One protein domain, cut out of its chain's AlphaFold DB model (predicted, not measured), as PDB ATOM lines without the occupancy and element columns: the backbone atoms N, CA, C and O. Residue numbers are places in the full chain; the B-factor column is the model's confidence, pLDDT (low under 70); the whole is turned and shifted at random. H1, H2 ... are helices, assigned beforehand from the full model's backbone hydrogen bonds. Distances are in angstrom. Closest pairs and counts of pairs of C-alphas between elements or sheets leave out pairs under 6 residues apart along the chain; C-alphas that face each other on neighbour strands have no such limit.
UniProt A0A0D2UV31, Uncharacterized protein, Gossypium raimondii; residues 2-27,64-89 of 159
ATOM      1  N   ARG A   2     176.295 -79.009 -40.207       77.94
ATOM      2  CA  ARG A   2     175.507 -80.198 -39.798       77.94
ATOM      3  C   ARG A   2     173.992 -79.965 -39.704       77.94
ATOM      4  O   ARG A   2     173.260 -80.590 -40.446       77.94
ATOM      5  N   PHE A   3     173.546 -78.946 -38.966       84.25
ATOM      6  CA  PHE A   3     172.113 -78.623 -38.838       84.25
ATOM      7  C   PHE A   3     171.374 -78.409 -40.177       84.25
ATOM      8  O   PHE A   3     170.220 -78.797 -40.327       84.25
ATOM      9  N   LEU A   4     172.031 -77.790 -41.166       83.56
ATOM     10  CA  LEU A   4     171.439 -77.583 -42.490       83.56
ATOM     11  C   LEU A   4     171.413 -78.889 -43.294       83.56
ATOM     12  O   LEU A   4     170.427 -79.145 -43.979       83.56
ATOM     13  N   CYS A   5     172.465 -79.710 -43.186       85.31
ATOM     14  CA  CYS A   5     172.475 -81.057 -43.757       85.31
ATOM     15  C   CYS A   5     171.330 -81.889 -43.179       85.31
ATOM     16  O   CYS A   5     170.565 -82.441 -43.951       85.31
ATOM     17  N   ASP A   6     171.145 -81.901 -41.858       88.81
ATOM     18  CA  ASP A   6     170.104 -82.692 -41.189       88.81
ATOM     19  C   ASP A   6     168.689 -82.262 -41.624       88.81
ATOM     20  O   ASP A   6     167.829 -83.093 -41.930       88.81
ATOM     21  N   LEU A   7     168.453 -80.948 -41.742       87.56
ATOM     22  CA  LEU A   7     167.201 -80.408 -42.279       87.56
ATOM     23  C   LEU A   7     166.966 -80.837 -43.729       87.56
ATOM     24  O   LEU A   7     165.865 -81.268 -44.071       87.56
ATOM     25  N   LEU A   8     167.981 -80.737 -44.586       87.12
ATOM     26  CA  LEU A   8     167.874 -81.150 -45.985       87.12
ATOM     27  C   LEU A   8     167.717 -82.666 -46.109       87.12
ATOM     28  O   LEU A   8     166.916 -83.117 -46.920       87.12
ATOM     29  N   LYS A   9     168.382 -83.441 -45.254       89.06
ATOM     30  CA  LYS A   9     168.273 -84.896 -45.182       89.06
ATOM     31  C   LYS A   9     166.830 -85.318 -44.946       89.06
ATOM     32  O   LYS A   9     166.300 -86.090 -45.734       89.06
ATOM     33  N   SER A  10     166.150 -84.724 -43.963       88.06
ATOM     34  CA  SER A  10     164.728 -85.015 -43.704       88.06
ATOM     35  C   SER A  10     163.803 -84.701 -44.890       88.06
ATOM     36  O   SER A  10     162.759 -85.330 -45.047       88.06
ATOM     37  N   ARG A  11     164.175 -83.737 -45.745       86.25
ATOM     38  CA  ARG A  11     163.422 -83.394 -46.961       86.25
ATOM     39  C   ARG A  11     163.730 -84.331 -48.122       86.25
ATOM     40  O   ARG A  11     162.821 -84.665 -48.866       86.25
ATOM     41  N   VAL A  12     164.984 -84.744 -48.274       85.12
ATOM     42  CA  VAL A  12     165.430 -85.673 -49.324       85.12
ATOM     43  C   VAL A  12     164.976 -87.105 -49.023       85.12
ATOM     44  O   VAL A  12     164.685 -87.859 -49.940       85.12
ATOM     45  N   GLN A  13     164.848 -87.463 -47.744       87.88
ATOM     46  CA  GLN A  13     164.342 -88.760 -47.297       87.88
ATOM     47  C   GLN A  13     162.812 -88.880 -47.403       87.88
ATOM     48  O   GLN A  13     162.262 -89.935 -47.092       87.88
ATOM     49  N   CYS A  14     162.091 -87.823 -47.809       88.06
ATOM     50  CA  CYS A  14     160.639 -87.919 -47.902       88.06
ATOM     51  C   CYS A  14     160.222 -88.881 -49.036       88.06
ATOM     52  O   CYS A  14     160.839 -88.862 -50.107       88.06
ATOM     53  N   PRO A  15     159.167 -89.696 -48.835       85.31
ATOM     54  CA  PRO A  15     158.737 -90.689 -49.821       85.31
ATOM     55  C   PRO A  15     158.455 -90.075 -51.194       85.31
ATOM     56  O   PRO A  15     158.966 -90.562 -52.195       85.31
ATOM     57  N   ASP A  16     157.759 -88.934 -51.232       86.62
ATOM     58  CA  ASP A  16     157.433 -88.218 -52.471       86.62
ATOM     59  C   ASP A  16     158.673 -87.820 -53.288       86.62
ATOM     60  O   ASP A  16     158.617 -87.703 -54.515       86.62
ATOM     61  N   PHE A  17     159.791 -87.525 -52.617       83.44
ATOM     62  CA  PHE A  17     161.040 -87.177 -53.286       83.44
ATOM     63  C   PHE A  17     161.723 -88.426 -53.840       83.44
ATOM     64  O   PHE A  17     162.177 -88.406 -54.983       83.44
ATOM     65  N   LEU A  18     161.772 -89.498 -53.047       83.75
ATOM     66  CA  LEU A  18     162.364 -90.772 -53.452       83.75
ATOM     67  C   LEU A  18     161.600 -91.397 -54.625       83.75
ATOM     68  O   LEU A  18     162.228 -91.798 -55.597       83.75
ATOM     69  N   GLU A  19     160.267 -91.367 -54.597       83.00
ATOM     70  CA  GLU A  19     159.414 -91.841 -55.692       83.00
ATOM     71  C   GLU A  19     159.677 -91.049 -56.981       83.00
ATOM     72  O   GLU A  19     159.905 -91.617 -58.047       83.00
ATOM     73  N   LYS A  20     159.747 -89.713 -56.899       83.12
ATOM     74  CA  LYS A  20     160.084 -88.875 -58.063       83.12
ATOM     75  C   LYS A  20     161.492 -89.125 -58.590       83.12
ATOM     76  O   LYS A  20     161.712 -88.997 -59.794       83.12
ATOM     77  N   LEU A  21     162.444 -89.421 -57.708       78.69
ATOM     78  CA  LEU A  21     163.811 -89.763 -58.085       78.69
ATOM     79  C   LEU A  21     163.846 -91.103 -58.824       78.69
ATOM     80  O   LEU A  21     164.505 -91.213 -59.855       78.69
ATOM     81  N   GLU A  22     163.096 -92.086 -58.333       75.62
ATOM     82  CA  GLU A  22     162.949 -93.401 -58.946       75.62
ATOM     83  C   GLU A  22     162.280 -93.314 -60.322       75.62
ATOM     84  O   GLU A  22     162.841 -93.799 -61.301       75.62
ATOM     85  N   CYS A  23     161.176 -92.571 -60.455       74.50
ATOM     86  CA  CYS A  23     160.540 -92.312 -61.752       74.50
ATOM     87  C   CYS A  23     161.440 -91.546 -62.740       74.50
ATOM     88  O   CYS A  23     161.217 -91.597 -63.949       74.50
ATOM     89  N   ALA A  24     162.424 -90.793 -62.242       69.69
ATOM     90  CA  ALA A  24     163.379 -90.055 -63.065       69.69
ATOM     91  C   ALA A  24     164.603 -90.893 -63.476       69.69
ATOM     92  O   ALA A  24     165.422 -90.402 -64.266       69.69
ATOM     93  N   GLN A  25     164.748 -92.124 -62.965       64.94
ATOM     94  CA  GLN A  25     165.803 -93.026 -63.413       64.94
ATOM     95  C   GLN A  25     165.606 -93.349 -64.894       64.94
ATOM     96  O   GLN A  25     164.535 -93.741 -65.350       64.94
ATOM     97  N   VAL A  26     166.666 -93.141 -65.671       55.94
ATOM     98  CA  VAL A  26     166.694 -93.539 -67.077       55.94
ATOM     99  C   VAL A  26     167.116 -95.004 -67.103       55.94
ATOM    100  O   VAL A  26     168.150 -95.300 -66.499       55.94
ATOM    101  N   PRO A  27     166.387 -95.899 -67.793       55.66
ATOM    102  CA  PRO A  27     166.802 -97.289 -67.912       55.66
ATOM    103  C   PRO A  27     168.227 -97.352 -68.467       55.66
ATOM    104  O   PRO A  27     168.555 -96.707 -69.471       55.66
ATOM    105  N   ARG A  64     174.745 -97.365 -49.798       83.56
ATOM    106  CA  ARG A  64     173.332 -97.558 -49.456       83.56
ATOM    107  C   ARG A  64     172.514 -96.326 -49.845       83.56
ATOM    108  O   ARG A  64     173.037 -95.227 -50.020       83.56
ATOM    109  N   GLN A  65     171.191 -96.485 -49.901       82.50
ATOM    110  CA  GLN A  65     170.270 -95.360 -50.108       82.50
ATOM    111  C   GLN A  65     170.500 -94.236 -49.085       82.50
ATOM    112  O   GLN A  65     170.476 -93.060 -49.448       82.50
ATOM    113  N   ASP A  66     170.792 -94.591 -47.831       84.50
ATOM    114  CA  ASP A  66     171.116 -93.628 -46.774       84.50
ATOM    115  C   ASP A  66     172.352 -92.777 -47.112       84.50
ATOM    116  O   ASP A  66     172.346 -91.568 -46.871       84.50
ATOM    117  N   ASP A  67     173.379 -93.379 -47.719       84.69
ATOM    118  CA  ASP A  67     174.614 -92.694 -48.118       84.69
ATOM    119  C   ASP A  67     174.361 -91.735 -49.289       84.69
ATOM    120  O   ASP A  67     174.902 -90.627 -49.331       84.69
ATOM    121  N   ILE A  68     173.472 -92.118 -50.212       85.88
ATOM    122  CA  ILE A  68     173.023 -91.263 -51.321       85.88
ATOM    123  C   ILE A  68     172.271 -90.044 -50.775       85.88
ATOM    124  O   ILE A  68     172.556 -88.906 -51.159       85.88
ATOM    125  N   VAL A  69     171.322 -90.270 -49.865       88.94
ATOM    126  CA  VAL A  69     170.515 -89.212 -49.243       88.94
ATOM    127  C   VAL A  69     171.408 -88.245 -48.457       88.94
ATOM    128  O   VAL A  69     171.276 -87.026 -48.605       88.94
ATOM    129  N   GLU A  70     172.350 -88.770 -47.671       89.31
ATOM    130  CA  GLU A  70     173.332 -87.973 -46.929       89.31
ATOM    131  C   GLU A  70     174.229 -87.162 -47.870       89.31
ATOM    132  O   GLU A  70     174.399 -85.956 -47.679       89.31
ATOM    133  N   GLY A  71     174.753 -87.784 -48.929       87.12
ATOM    134  CA  GLY A  71     175.605 -87.120 -49.913       87.12
ATOM    135  C   GLY A  71     174.898 -85.953 -50.604       87.12
ATOM    136  O   GLY A  71     175.456 -84.856 -50.714       87.12
ATOM    137  N   ILE A  72     173.641 -86.149 -51.007       87.56
ATOM    138  CA  ILE A  72     172.810 -85.101 -51.606       87.56
ATOM    139  C   ILE A  72     172.573 -83.958 -50.605       87.56
ATOM    140  O   ILE A  72     172.754 -82.787 -50.954       87.56
ATOM    141  N   ALA A  73     172.198 -84.272 -49.363       87.75
ATOM    142  CA  ALA A  73     171.930 -83.273 -48.331       87.75
ATOM    143  C   ALA A  73     173.184 -82.456 -47.979       87.75
ATOM    144  O   ALA A  73     173.137 -81.221 -47.935       87.75
ATOM    145  N   CYS A  74     174.322 -83.131 -47.806       87.06
ATOM    146  CA  CYS A  74     175.614 -82.505 -47.557       87.06
ATOM    147  C   CYS A  74     176.054 -81.606 -48.713       87.06
ATOM    148  O   CYS A  74     176.487 -80.475 -48.477       87.06
ATOM    149  N   PHE A  75     175.895 -82.058 -49.959       88.06
ATOM    150  CA  PHE A  75     176.189 -81.246 -51.138       88.06
ATOM    151  C   PHE A  75     175.330 -79.977 -51.180       88.06
ATOM    152  O   PHE A  75     175.859 -78.875 -51.343       88.06
ATOM    153  N   MET A  76     174.012 -80.111 -50.999       85.75
ATOM    154  CA  MET A  76     173.102 -78.965 -51.001       85.75
ATOM    155  C   MET A  76     173.452 -77.972 -49.887       85.75
ATOM    156  O   MET A  76     173.519 -76.770 -50.140       85.75
ATOM    157  N   ALA A  77     173.742 -78.455 -48.677       85.19
ATOM    158  CA  ALA A  77     174.160 -77.606 -47.568       85.19
ATOM    159  C   ALA A  77     175.482 -76.882 -47.863       85.19
ATOM    160  O   ALA A  77     175.580 -75.673 -47.651       85.19
ATOM    161  N   ALA A  78     176.485 -77.595 -48.382       85.38
ATOM    162  CA  ALA A  78     177.779 -77.025 -48.753       85.38
ATOM    163  C   ALA A  78     177.627 -75.927 -49.812       85.38
ATOM    164  O   ALA A  78     178.197 -74.845 -49.679       85.38
ATOM    165  N   TYR A  79     176.812 -76.184 -50.833       81.12
ATOM    166  CA  TYR A  79     176.543 -75.245 -51.913       81.12
ATOM    167  C   TYR A  79     175.816 -73.986 -51.419       81.12
ATOM    168  O   TYR A  79     176.207 -72.862 -51.739       81.12
ATOM    169  N   LEU A  80     174.788 -74.159 -50.584       79.94
ATOM    170  CA  LEU A  80     174.070 -73.046 -49.961       79.94
ATOM    171  C   LEU A  80     174.989 -72.169 -49.108       79.94
ATOM    172  O   LEU A  80     174.847 -70.946 -49.121       79.94
ATOM    173  N   LEU A  81     175.938 -72.788 -48.399       81.31
ATOM    174  CA  LEU A  81     176.944 -72.097 -47.594       81.31
ATOM    175  C   LEU A  81     178.014 -71.402 -48.448       81.31
ATOM    176  O   LEU A  81     178.528 -70.362 -48.039       81.31
ATOM    177  N   SER A  82     178.362 -71.943 -49.621       78.19
ATOM    178  CA  SER A  82     179.379 -71.347 -50.498       78.19
ATOM    179  C   SER A  82     178.862 -70.138 -51.279       78.19
ATOM    180  O   SER A  82     179.644 -69.286 -51.706       78.19
ATOM    181  N   LEU A  83     177.549 -70.047 -51.497       74.06
ATOM    182  CA  LEU A  83     176.923 -68.895 -52.132       74.06
ATOM    183  C   LEU A  83     176.889 -67.714 -51.151       74.06
ATOM    184  O   LEU A  83     175.961 -67.562 -50.367       74.06
ATOM    185  N   LYS A  84     177.874 -66.815 -51.240       62.62
ATOM    186  CA  LYS A  84     177.980 -65.603 -50.398       62.62
ATOM    187  C   LYS A  84     176.746 -64.668 -50.439       62.62
ATOM    188  O   LYS A  84     176.657 -63.773 -49.609       62.62
ATOM    189  N   GLN A  85     175.810 -64.872 -51.375       56.50
ATOM    190  CA  GLN A  85     174.583 -64.085 -51.585       56.50
ATOM    191  C   GLN A  85     173.280 -64.767 -51.102       56.50
ATOM    192  O   GLN A  85     172.209 -64.189 -51.248       56.50
ATOM    193  N   THR A  86     173.310 -65.978 -50.527       52.91
ATOM    194  CA  THR A  86     172.072 -66.704 -50.145       52.91
ATOM    195  C   THR A  86     171.331 -66.135 -48.941       52.91
ATOM    196  O   THR A  86     170.192 -66.533 -48.716       52.91
ATOM    197  N   LYS A  87     171.912 -65.191 -48.191       55.59
ATOM    198  CA  LYS A  87     171.165 -64.494 -47.132       55.59
ATOM    199  C   LYS A  87     170.039 -63.605 -47.679       55.59
ATOM    200  O   LYS A  87     169.051 -63.439 -46.976       55.59
ATOM    201  N   ASP A  88     170.152 -63.125 -48.921       60.97
ATOM    202  CA  ASP A  88     169.201 -62.174 -49.523       60.97
ATOM    203  C   ASP A  88     168.397 -62.760 -50.702       60.97
ATOM    204  O   ASP A  88     167.566 -62.077 -51.302       60.97
ATOM    205  N   LEU A  89     168.623 -64.030 -51.060       65.56
ATOM    206  CA  LEU A  89     167.900 -64.690 -52.149       65.56
ATOM    207  C   LEU A  89     166.678 -65.436 -51.618       65.56
ATOM    208  O   LEU A  89     166.783 -66.320 -50.770       65.56
TER     209      LEU A  89
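Overview. This is residues 2 to 27 and 64 to 89 of the 159 residues of an uncharacterized protein of Gossypium raimondii (UniProt A0A0D2UV31). Two helices cross at a steep angle, with the shorter H1 packed on the middle of the long helix H3. A third helix, H2, continues from the end of H1 away from H3, and the two loose ends, residues 22 to 27 and 82 to 89, stick out from a body that spans 28 by 18 by 14 A without them. The printed part has 52 residues with three named helices, in the order H1, H2, H3 along the chain, and no named strand; the class is all helix. It is loose, with a radius of gyration of the C-alphas of 12.7 A, and elongated, spanning 37 by 20 by 16 A.

Arrangement. Begin with H3, residues 65 to 82, the longest helix. Look at its residues 69 to 77, for it is with these alone that it touches H1, residues 2 to 12. The closest C-alphas of the two are those of Lys 9 and Ala 73, 5.1 A apart, and the centres are 7.9 A apart. Their lines stand at a steep tilt of 55 degrees, and they run opposite ways. Move on from H1 through a tight link of two residues to H2, residues 15 to 23. H1 and H2 are close but not clearly touching; their closest C-alphas, those of Val 12 and Leu 18, are 7.2 A apart. These two run the same way at a steep tilt of 65 degrees. H2 and H3 are apart. In the backbones of H1, H2 and H3, every O i to N i+4 pair is within hydrogen-bond range.

Along the chain. Find C-alpha 65 at (170.270, -95.360, -50.108); from there H3 runs 25.7 A, over 18 residues, to C-alpha 82 at (179.379, -71.347, -50.498). Go back to C-alpha 2 at (175.507, -80.198, -39.798), where H1 begins; its 11 residues run 14.9 A to C-alpha 12. H2 has 9 residues, from Pro 15 to Cys 23, where C-alpha 23 is at (160.540, -92.312, -61.752), and measures 12.2 A.

Size, cuts and confidence. The two C-alphas farthest apart are those of Pro 27 and Asp 88, at 39.7 A. Without the stretches that stand free, residues 22 to 27 and 82 to 89, the body has 38 residues and spans 28 by 18 by 14 A. Look for the cut after Pro 27: residues 28 to 63 are not printed, and C-alphas 27 and 64 are 19.6 A apart across it. The link from H2 to H3 runs across this cut. The mean pLDDT of the printed part is 79.6, and the model's confidence is low, under 70, at residues 24 to 27 and 84 to 89.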